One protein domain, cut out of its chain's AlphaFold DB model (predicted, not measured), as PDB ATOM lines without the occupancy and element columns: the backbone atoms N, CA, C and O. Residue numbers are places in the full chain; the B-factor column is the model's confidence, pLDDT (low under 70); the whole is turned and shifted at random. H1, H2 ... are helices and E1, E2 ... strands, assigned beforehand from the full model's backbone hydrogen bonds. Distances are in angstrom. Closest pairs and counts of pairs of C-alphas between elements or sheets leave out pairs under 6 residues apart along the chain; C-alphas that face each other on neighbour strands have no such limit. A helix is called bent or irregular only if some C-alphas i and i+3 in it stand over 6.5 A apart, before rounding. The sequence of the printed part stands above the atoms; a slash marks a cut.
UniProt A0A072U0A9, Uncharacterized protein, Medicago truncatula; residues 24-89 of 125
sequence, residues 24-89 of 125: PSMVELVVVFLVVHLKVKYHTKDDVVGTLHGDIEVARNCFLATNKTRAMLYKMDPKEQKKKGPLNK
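What this domain is: This is residues 24 to 89 of the 125 residues of an uncharacterized protein of Medicago truncatula (UniProt A0A072U0A9). A small three-stranded sheet, E1, E2 and E3, stands at one end with the short helix H1 near the start of E1, and the long helix H2 leads away from the end of E3 as an arm. Residues 60 to 89 stick out, hooking over at the far end where H3 lies; this arm makes the length. The printed part has 66 residues, with three named helices and three named strands in the order H1, E1, E2, E3, H2, H3. The class is mixed, and the sheet, ordered E1, E2, E3, is antiparallel. The whole is extended, with a radius of gyration of the C-alphas of 19.9 A and spans of 59 by 28 by 15 A.

Where its parts are: Find C-alpha 39 at (38.420, -96.244, 62.198), where E2, residues 39 to 43, begins its 13.7 A. E1 is residues 32 to 34, 6.7 A, and E3 is residues 49 to 53, 13.1 A. H1 is residues 24 to 28, 6.4 A. From C-alpha 56 at (34.514, -87.760, 60.337), H2, residues 56 to 73, runs 25.8 A. H3, residues 80 to 83, ends at (24.901, -67.478, 93.089); it is irregular, but only just, with C-alphas 80 and 83 6.7 A apart.

How they stand to each other: The strands form a meander, each the antiparallel neighbour of the one before. In the hairpin E1 and E2, at 167 degrees, look for N 34 and O 39, 2.8 A apart. In the hairpin E2 and E3, at 156 degrees, N 50 and O 42 are 2.8 A apart. H1 is not on the sheet; its closest C-alpha pair with E1 is Met 26 and Val 32, 7.8 A. H2 is not on the sheet, and H2 and H3 are apart. Each O i to N i+4 pair in H1 and H2 is within hydrogen-bond range; H3 is too short for one, and its one O i to N i+3 pair is out of range.

The domain as a whole: The C-alphas farthest apart, Asp 46 and Lys 79, are 59.8 A apart. The printed part has no cut, and no link is long. Look for pLDDT under 70 at residues 66 to 89.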
ATOM      1  N   PRO A  24      44.454 -99.391  78.488       88.00
ATOM      2  CA  PRO A  24      44.457-100.753  79.032       88.00
ATOM      3  C   PRO A  24      43.299-101.609  78.504       88.00
ATOM      4  O   PRO A  24      43.511-102.701  77.989       88.00
ATOM      5  N   SER A  25      42.079-101.065  78.523       88.56
ATOM      6  CA  SER A  25      40.889-101.763  78.027       88.56
ATOM      7  C   SER A  25      40.947-102.018  76.519       88.56
ATOM      8  O   SER A  25      40.462-103.039  76.046       88.56
ATOM      9  N   MET A  26      41.545-101.102  75.751       89.25
ATOM     10  CA  MET A  26      41.721-101.269  74.303       89.25
ATOM     11  C   MET A  26      42.717-102.386  73.965       89.25
ATOM     12  O   MET A  26      42.476-103.135  73.018       89.25
ATOM     13  N   VAL A  27      43.802-102.511  74.739       89.38
ATOM     14  CA  VAL A  27      44.792-103.592  74.595       89.38
ATOM     15  C   VAL A  27      44.146-104.941  74.891       89.38
ATOM     16  O   VAL A  27      44.268-105.864  74.090       89.38
ATOM     17  N   GLU A  28      43.390-105.039  75.983       88.56
ATOM     18  CA  GLU A  28      42.698-106.276  76.365       88.56
ATOM     19  C   GLU A  28      41.628-106.684  75.333       88.56
ATOM     20  O   GLU A  28      41.463-107.861  75.010       88.56
ATOM     21  N   LEU A  29      40.943-105.703  74.738       87.44
ATOM     22  CA  LEU A  29      40.000-105.928  73.638       87.44
ATOM     23  C   LEU A  29      40.685-106.207  72.286       87.44
ATOM     24  O   LEU A  29      39.992-106.547  71.322       87.44
ATOM     25  N   VAL A  30      42.014-106.079  72.201       88.81
ATOM     26  CA  VAL A  30      42.818-106.215  70.974       88.81
ATOM     27  C   VAL A  30      42.275-105.315  69.862       88.81
ATOM     28  O   VAL A  30      41.897-105.763  68.772       88.81
ATOM     29  N   VAL A  31      42.175-104.025  70.186       91.75
ATOM     30  CA  VAL A  31      41.598-102.998  69.319       91.75
ATOM     31  C   VAL A  31      42.688-102.100  68.749       91.75
ATOM     32  O   VAL A  31      43.548-101.608  69.474       91.75
ATOM     33  N   VAL A  32      42.605-101.822  67.450       91.06
ATOM     34  CA  VAL A  32      43.490-100.879  66.759       91.06
ATOM     35  C   VAL A  32      42.688 -99.667  66.310       91.06
ATOM     36  O   VAL A  32      41.720 -99.793  65.556       91.06
ATOM     37  N   PHE A  33      43.116 -98.485  66.749       90.50
ATOM     38  CA  PHE A  33      42.517 -97.211  66.370       90.50
ATOM     39  C   PHE A  33      43.339 -96.536  65.284       90.50
ATOM     40  O   PHE A  33      44.537 -96.310  65.431       90.50
ATOM     41  N   LEU A  34      42.662 -96.134  64.219       88.50
ATOM     42  CA  LEU A  34      43.194 -95.239  63.211       88.50
ATOM     43  C   LEU A  34      42.499 -93.891  63.364       88.50
ATOM     44  O   LEU A  34      41.438 -93.646  62.789       88.50
ATOM     45  N   VAL A  35      43.113 -93.033  64.178       83.19
ATOM     46  CA  VAL A  35      42.551 -91.743  64.607       83.19
ATOM     47  C   VAL A  35      42.221 -90.844  63.414       83.19
ATOM     48  O   VAL A  35      41.149 -90.253  63.372       83.19
ATOM     49  N   VAL A  36      43.100 -90.800  62.407       78.75
ATOM     50  CA  VAL A  36      42.941 -89.944  61.216       78.75
ATOM     51  C   VAL A  36      41.664 -90.221  60.420       78.75
ATOM     52  O   VAL A  36      41.092 -89.299  59.846       78.75
ATOM     53  N   HIS A  37      41.192 -91.468  60.414       81.31
ATOM     54  CA  HIS A  37      39.976 -91.880  59.706       81.31
ATOM     55  C   HIS A  37      38.860 -92.307  60.663       81.31
ATOM     56  O   HIS A  37      37.887 -92.911  60.219       81.31
ATOM     57  N   LEU A  38      39.021 -92.052  61.970       87.69
ATOM     58  CA  LEU A  38      38.123 -92.510  63.035       87.69
ATOM     59  C   LEU A  38      37.719 -93.984  62.882       87.69
ATOM     60  O   LEU A  38      36.570 -94.363  63.093       87.69
ATOM     61  N   LYS A  39      38.667 -94.830  62.477       92.75
ATOM     62  CA  LYS A  39      38.420 -96.244  62.198       92.75
ATOM     63  C   LYS A  39      38.914 -97.092  63.358       92.75
ATOM     64  O   LYS A  39      39.991 -96.848  63.894       92.75
ATOM     65  N   VAL A  40      38.140 -98.108  63.715       92.75
ATOM     66  CA  VAL A  40      38.455 -99.013  64.822       92.75
ATOM     67  C   VAL A  40      38.398-100.441  64.315       92.75
ATOM     68  O   VAL A  40      37.350-100.880  63.848       92.75
ATOM     69  N   LYS A  41      39.506-101.172  64.396       93.50
ATOM     70  CA  LYS A  41      39.543-102.609  64.107       93.50
ATOM     71  C   LYS A  41      39.541-103.399  65.402       93.50
ATOM     72  O   LYS A  41      40.239-103.019  66.334       93.50
ATOM     73  N   TYR A  42      38.779-104.483  65.452       92.06
ATOM     74  CA  TYR A  42      38.634-105.317  66.645       92.06
ATOM     75  C   TYR A  42      38.457-106.786  66.264       92.06
ATOM     76  O   TYR A  42      37.951-107.095  65.185       92.06
ATOM     77  N   HIS A  43      38.831-107.694  67.161       89.50
ATOM     78  CA  HIS A  43      38.609-109.125  66.956       89.50
ATOM     79  C   HIS A  43      37.190-109.530  67.374       89.50
ATOM     80  O   HIS A  43      36.666-109.142  68.429       89.50
ATOM     81  N   THR A  44      36.535-110.318  66.527       85.25
ATOM     82  CA  THR A  44      35.233-110.921  66.829       85.25
ATOM     83  C   THR A  44      35.404-112.204  67.655       85.25
ATOM     84  O   THR A  44      36.492-112.493  68.149       85.25
ATOM     85  N   LYS A  45      34.303-112.924  67.926       82.25
ATOM     86  CA  LYS A  45      34.379-114.193  68.679       82.25
ATOM     87  C   LYS A  45      34.967-115.312  67.812       82.25
ATOM     88  O   LYS A  45      35.669-116.158  68.341       82.25
ATOM     89  N   ASP A  46      34.748-115.230  66.503       85.81
ATOM     90  CA  ASP A  46      35.207-116.193  65.498       85.81
ATOM     91  C   ASP A  46      36.581-115.813  64.920       85.81
ATOM     92  O   ASP A  46      36.929-116.200  63.811       85.81
ATOM     93  N   ASP A  47      37.325-114.968  65.641       82.19
ATOM     94  CA  ASP A  47      38.641-114.428  65.266       82.19
ATOM     95  C   ASP A  47      38.696-113.643  63.938       82.19
ATOM     96  O   ASP A  47      39.754-113.238  63.466       82.19
ATOM     97  N   VAL A  48      37.537-113.318  63.362       89.88
ATOM     98  CA  VAL A  48      37.430-112.405  62.220       89.88
ATOM     99  C   VAL A  48      37.645-110.964  62.685       89.88
ATOM    100  O   VAL A  48      37.133-110.558  63.734       89.88
ATOM    101  N   VAL A  49      38.351-110.163  61.886       91.31
ATOM    102  CA  VAL A  49      38.567-108.737  62.156       91.31
ATOM    103  C   VAL A  49      37.347-107.919  61.729       91.31
ATOM    104  O   VAL A  49      37.068-107.746  60.542       91.31
ATOM    105  N   GLY A  50      36.638-107.368  62.712       91.88
ATOM    106  CA  GLY A  50      35.587-106.376  62.512       91.88
ATOM    107  C   GLY A  50      36.164-104.968  62.359       91.88
ATOM    108  O   GLY A  50      37.242-104.664  62.872       91.88
ATOM    109  N   THR A  51      35.445-104.087  61.659       93.75
ATOM    110  CA  THR A  51      35.833-102.676  61.503       93.75
ATOM    111  C   THR A  51      34.651-101.752  61.783       93.75
ATOM    112  O   THR A  51      33.653-101.793  61.068       93.75
ATOM    113  N   LEU A  52      34.778-100.881  62.783       92.31
ATOM    114  CA  LEU A  52      33.884 -99.740  62.983       92.31
ATOM    115  C   LEU A  52      34.426 -98.536  62.214       92.31
ATOM    116  O   LEU A  52      35.628 -98.261  62.234       92.31
ATOM    117  N   HIS A  53      33.526 -97.818  61.555       92.75
ATOM    118  CA  HIS A  53      33.832 -96.590  60.836       92.75
ATOM    119  C   HIS A  53      33.172 -95.433  61.572       92.75
ATOM    120  O   HIS A  53      31.952 -95.396  61.709       92.75
ATOM    121  N   GLY A  54      33.984 -94.513  62.077       88.44
ATOM    122  CA  GLY A  54      33.500 -93.233  62.554       88.44
ATOM    123  C   GLY A  54      33.200 -92.316  61.377       88.44
ATOM    124  O   GLY A  54      33.918 -92.310  60.377       88.44
ATOM    125  N   ASP A  55      32.147 -91.524  61.518       88.00
ATOM    126  CA  ASP A  55      31.828 -90.465  60.575       88.00
ATOM    127  C   ASP A  55      32.629 -89.211  60.946       88.00
ATOM    128  O   ASP A  55      32.412 -88.580  61.987       88.00
ATOM    129  N   ILE A  56      33.607 -88.882  60.102       84.25
ATOM    130  CA  ILE A  56      34.514 -87.760  60.337       84.25
ATOM    131  C   ILE A  56      33.809 -86.406  60.244       84.25
ATOM    132  O   ILE A  56      34.182 -85.493  60.986       84.25
ATOM    133  N   GLU A  57      32.790 -86.263  59.394       85.00
ATOM    134  CA  GLU A  57      32.026 -85.019  59.286       85.00
ATOM    135  C   GLU A  57      31.156 -84.821  60.517       85.00
ATOM    136  O   GLU A  57      31.200 -83.754  61.133       85.00
ATOM    137  N   VAL A  58      30.438 -85.858  60.946       85.19
ATOM    138  CA  VAL A  58      29.611 -85.800  62.159       85.19
ATOM    139  C   VAL A  58      30.479 -85.533  63.389       85.19
ATOM    140  O   VAL A  58      30.143 -84.668  64.203       85.19
ATOM    141  N   ALA A  59      31.629 -86.200  63.512       81.44
ATOM    142  CA  ALA A  59      32.554 -85.973  64.620       81.44
ATOM    143  C   ALA A  59      33.109 -84.537  64.631       81.44
ATOM    144  O   ALA A  59      33.145 -83.893  65.686       81.44
ATOM    145  N   ARG A  60      33.491 -84.001  63.463       82.38
ATOM    146  CA  ARG A  60      33.934 -82.603  63.322       82.38
ATOM    147  C   ARG A  60      32.820 -81.623  63.674       82.38
ATOM    148  O   ARG A  60      33.056 -80.696  64.449       82.38
ATOM    149  N   ASN A  61      31.614 -81.839  63.162       83.25
ATOM    150  CA  ASN A  61      30.461 -80.985  63.432       83.25
ATOM    151  C   ASN A  61      30.104 -80.980  64.922       83.25
ATOM    152  O   ASN A  61      29.895 -79.908  65.490       83.25
ATOM    153  N   CYS A  62      30.135 -82.138  65.584       78.00
ATOM    154  CA  CYS A  62      29.928 -82.255  67.028       78.00
ATOM    155  C   CYS A  62      30.978 -81.460  67.830       78.00
ATOM    156  O   CYS A  62      30.638 -80.672  68.722       78.00
ATOM    157  N   PHE A  63      32.259 -81.594  67.467       78.38
ATOM    158  CA  PHE A  63      33.348 -80.846  68.097       78.38
ATOM    159  C   PHE A  63      33.185 -79.326  67.930       78.38
ATOM    160  O   PHE A  63      33.350 -78.562  68.886       78.38
ATOM    161  N   LEU A  64      32.837 -78.869  66.725       77.19
ATOM    162  CA  LEU A  64      32.666 -77.447  66.423       77.19
ATOM    163  C   LEU A  64      31.420 -76.851  67.089       77.19
ATOM    164  O   LEU A  64      31.511 -75.775  67.685       77.19
ATOM    165  N   ALA A  65      30.277 -77.540  67.018       73.88
ATOM    166  CA  ALA A  65      29.029 -77.110  67.649       73.88
ATOM    167  C   ALA A  65      29.226 -76.905  69.151       73.88
ATOM    168  O   ALA A  65      28.832 -75.882  69.711       73.88
ATOM    169  N   THR A  66      29.944 -77.825  69.786       65.50
ATOM    170  CA  THR A  66      30.241 -77.704  71.205       65.50
ATOM    171  C   THR A  66      31.201 -76.558  71.510       65.50
ATOM    172  O   THR A  66      30.973 -75.807  72.458       65.50
ATOM    173  N   ASN A  67      32.279 -76.378  70.740       65.00
ATOM    174  CA  ASN A  67      33.207 -75.274  71.002       65.00
ATOM    175  C   ASN A  67      32.524 -73.904  70.907       65.00
ATOM    176  O   ASN A  67      32.865 -73.011  71.684       65.00
ATOM    177  N   LYS A  68      31.517 -73.753  70.037       60.44
ATOM    178  CA  LYS A  68      30.662 -72.557  70.009       60.44
ATOM    179  C   LYS A  68      29.886 -72.386  71.320       60.44
ATOM    180  O   LYS A  68      29.925 -71.302  71.896       60.44
ATOM    181  N   THR A  69      29.275 -73.446  71.849       55.22
ATOM    182  CA  THR A  69      28.603 -73.432  73.164       55.22
ATOM    183  C   THR A  69      29.574 -73.117  74.307       55.22
ATOM    184  O   THR A  69      29.249 -72.349  75.211       55.22
ATOM    185  N   ARG A  70      30.806 -73.641  74.250       54.12
ATOM    186  CA  ARG A  70      31.864 -73.353  75.229       54.12
ATOM    187  C   ARG A  70      32.266 -71.877  75.187       54.12
ATOM    188  O   ARG A  70      32.336 -71.243  76.231       54.12
ATOM    189  N   ALA A  71      32.451 -71.310  73.994       51.84
ATOM    190  CA  ALA A  71      32.742 -69.888  73.802       51.84
ATOM    191  C   ALA A  71      31.615 -68.969  74.311       51.84
ATOM    192  O   ALA A  71      31.906 -67.896  74.829       51.84
ATOM    193  N   MET A  72      30.349 -69.390  74.219       47.50
ATOM    194  CA  MET A  72      29.218 -68.655  74.807       47.50
ATOM    195  C   MET A  72      29.227 -68.704  76.343       47.50
ATOM    196  O   MET A  72      28.984 -67.680  76.976       47.50
ATOM    197  N   LEU A  73      29.591 -69.841  76.950       47.66
ATOM    198  CA  LEU A  73      29.754 -69.965  78.408       47.66
ATOM    199  C   LEU A  73      30.898 -69.093  78.962       47.66
ATOM    200  O   LEU A  73      30.821 -68.647  80.102       47.66
ATOM    201  N   TYR A  74      31.933 -68.807  78.164       44.66
ATOM    202  CA  TYR A  74      33.038 -67.911  78.541       44.66
ATOM    203  C   TYR A  74      32.722 -66.408  78.393       44.66
ATOM    204  O   TYR A  74      33.529 -65.590  78.826       44.66
ATOM    205  N   LYS A  75      31.586 -66.025  77.787       43.03
ATOM    206  CA  LYS A  75      31.175 -64.616  77.606       43.03
ATOM    207  C   LYS A  75      30.240 -64.083  78.700       43.03
ATOM    208  O   LYS A  75      29.863 -62.920  78.638       43.03
ATOM    209  N   MET A  76      29.846 -64.903  79.673       43.28
ATOM    210  CA  MET A  76      29.041 -64.441  80.808       43.28
ATOM    211  C   MET A  76      29.924 -63.735  81.844       43.28
ATOM    212  O   MET A  76      30.945 -64.280  82.266       43.28
ATOM    213  N   ASP A  77      29.515 -62.529  82.245       44.66
ATOM    214  CA  ASP A  77      30.215 -61.682  83.211       44.66
ATOM    215  C   ASP A  77      30.540 -62.422  84.530       44.66
ATOM    216  O   ASP A  77      29.668 -63.090  85.100       44.66
ATOM    217  N   PRO A  78      31.747 -62.238  85.108       48.66
ATOM    218  CA  PRO A  78      32.175 -62.887  86.357       48.66
ATOM    219  C   PRO A  78      31.246 -62.672  87.567       48.66
ATOM    220  O   PRO A  78      31.340 -63.388  88.564       48.66
ATOM    221  N   LYS A  79      30.349 -61.678  87.515       45.59
ATOM    222  CA  LYS A  79      29.437 -61.333  88.616       45.59
ATOM    223  C   LYS A  79      28.216 -62.255  88.724       45.59
ATOM    224  O   LYS A  79      27.681 -62.381  89.825       45.59
ATOM    225  N   GLU A  80      27.817 -62.962  87.665       45.53
ATOM    226  CA  GLU A  80      26.698 -63.922  87.742       45.53
ATOM    227  C   GLU A  80      27.113 -65.307  88.278       45.53
ATOM    228  O   GLU A  80      26.270 -66.101  88.696       45.53
ATOM    229  N   GLN A  81      28.418 -65.588  88.366       47.44
ATOM    230  CA  GLN A  81      28.947 -66.864  88.868       47.44
ATOM    231  C   GLN A  81      28.829 -67.040  90.395       47.44
ATOM    232  O   GLN A  81      28.978 -68.151  90.892       47.44
ATOM    233  N   LYS A  82      28.514 -65.984  91.163       38.53
ATOM    234  CA  LYS A  82      28.493 -66.032  92.641       38.53
ATOM    235  C   LYS A  82      27.216 -66.598  93.286       38.53
ATOM    236  O   LYS A  82      27.166 -66.670  94.510       38.53
ATOM    237  N   LYS A  83      26.190 -67.004  92.524       37.88
ATOM    238  CA  LYS A  83      24.901 -67.478  93.089       37.88
ATOM    239  C   LYS A  83      24.630 -68.985  93.005       37.88
ATOM    240  O   LYS A  83      23.536 -69.411  93.365       37.88
ATOM    241  N   LYS A  84      25.584 -69.817  92.588       34.78
ATOM    242  CA  LYS A  84      25.446 -71.284  92.671       34.78
ATOM    243  C   LYS A  84      26.676 -71.857  93.374       34.78
ATOM    244  O   LYS A  84      27.760 -71.315  93.196       34.78
ATOM    245  N   GLY A  85      26.448 -72.851  94.242       36.16
ATOM    246  CA  GLY A  85      27.390 -73.416  95.222       36.16
ATOM    247  C   GLY A  85      28.739 -73.873  94.653       36.16
ATOM    248  O   GLY A  85      28.979 -73.724  93.459       36.16
ATOM    249  N   PRO A  86      29.643 -74.381  95.515       38.44
ATOM    250  CA  PRO A  86      31.087 -74.248  95.359       38.44
ATOM    251  C   PRO A  86      31.539 -74.647  93.957       38.44
ATOM    252  O   PRO A  86      31.623 -75.819  93.601       38.44
ATOM    253  N   LEU A  87      31.829 -73.608  93.178       42.53
ATOM    254  CA  LEU A  87      32.471 -73.613  91.877       42.53
ATOM    255  C   LEU A  87      33.917 -74.085  92.063       42.53
ATOM    256  O   LEU A  87      34.856 -73.293  91.986       42.53
ATOM    257  N   ASN A  88      34.114 -75.354  92.415       38.47
ATOM    258  CA  ASN A  88      35.458 -75.864  92.597       38.47
ATOM    259  C   ASN A  88      36.036 -76.238  91.233       38.47
ATOM    260  O   ASN A  88      35.695 -77.266  90.657       38.47
ATOM    261  N   LYS A  89      36.926 -75.352  90.777       38.09
ATOM    262  CA  LYS A  89      37.903 -75.519  89.701       38.09
ATOM    263  C   LYS A  89      37.320 -75.781  88.314       38.09
ATOM    264  O   LYS A  89      36.916 -76.877  87.950       38.09
TER     265      LYS A  89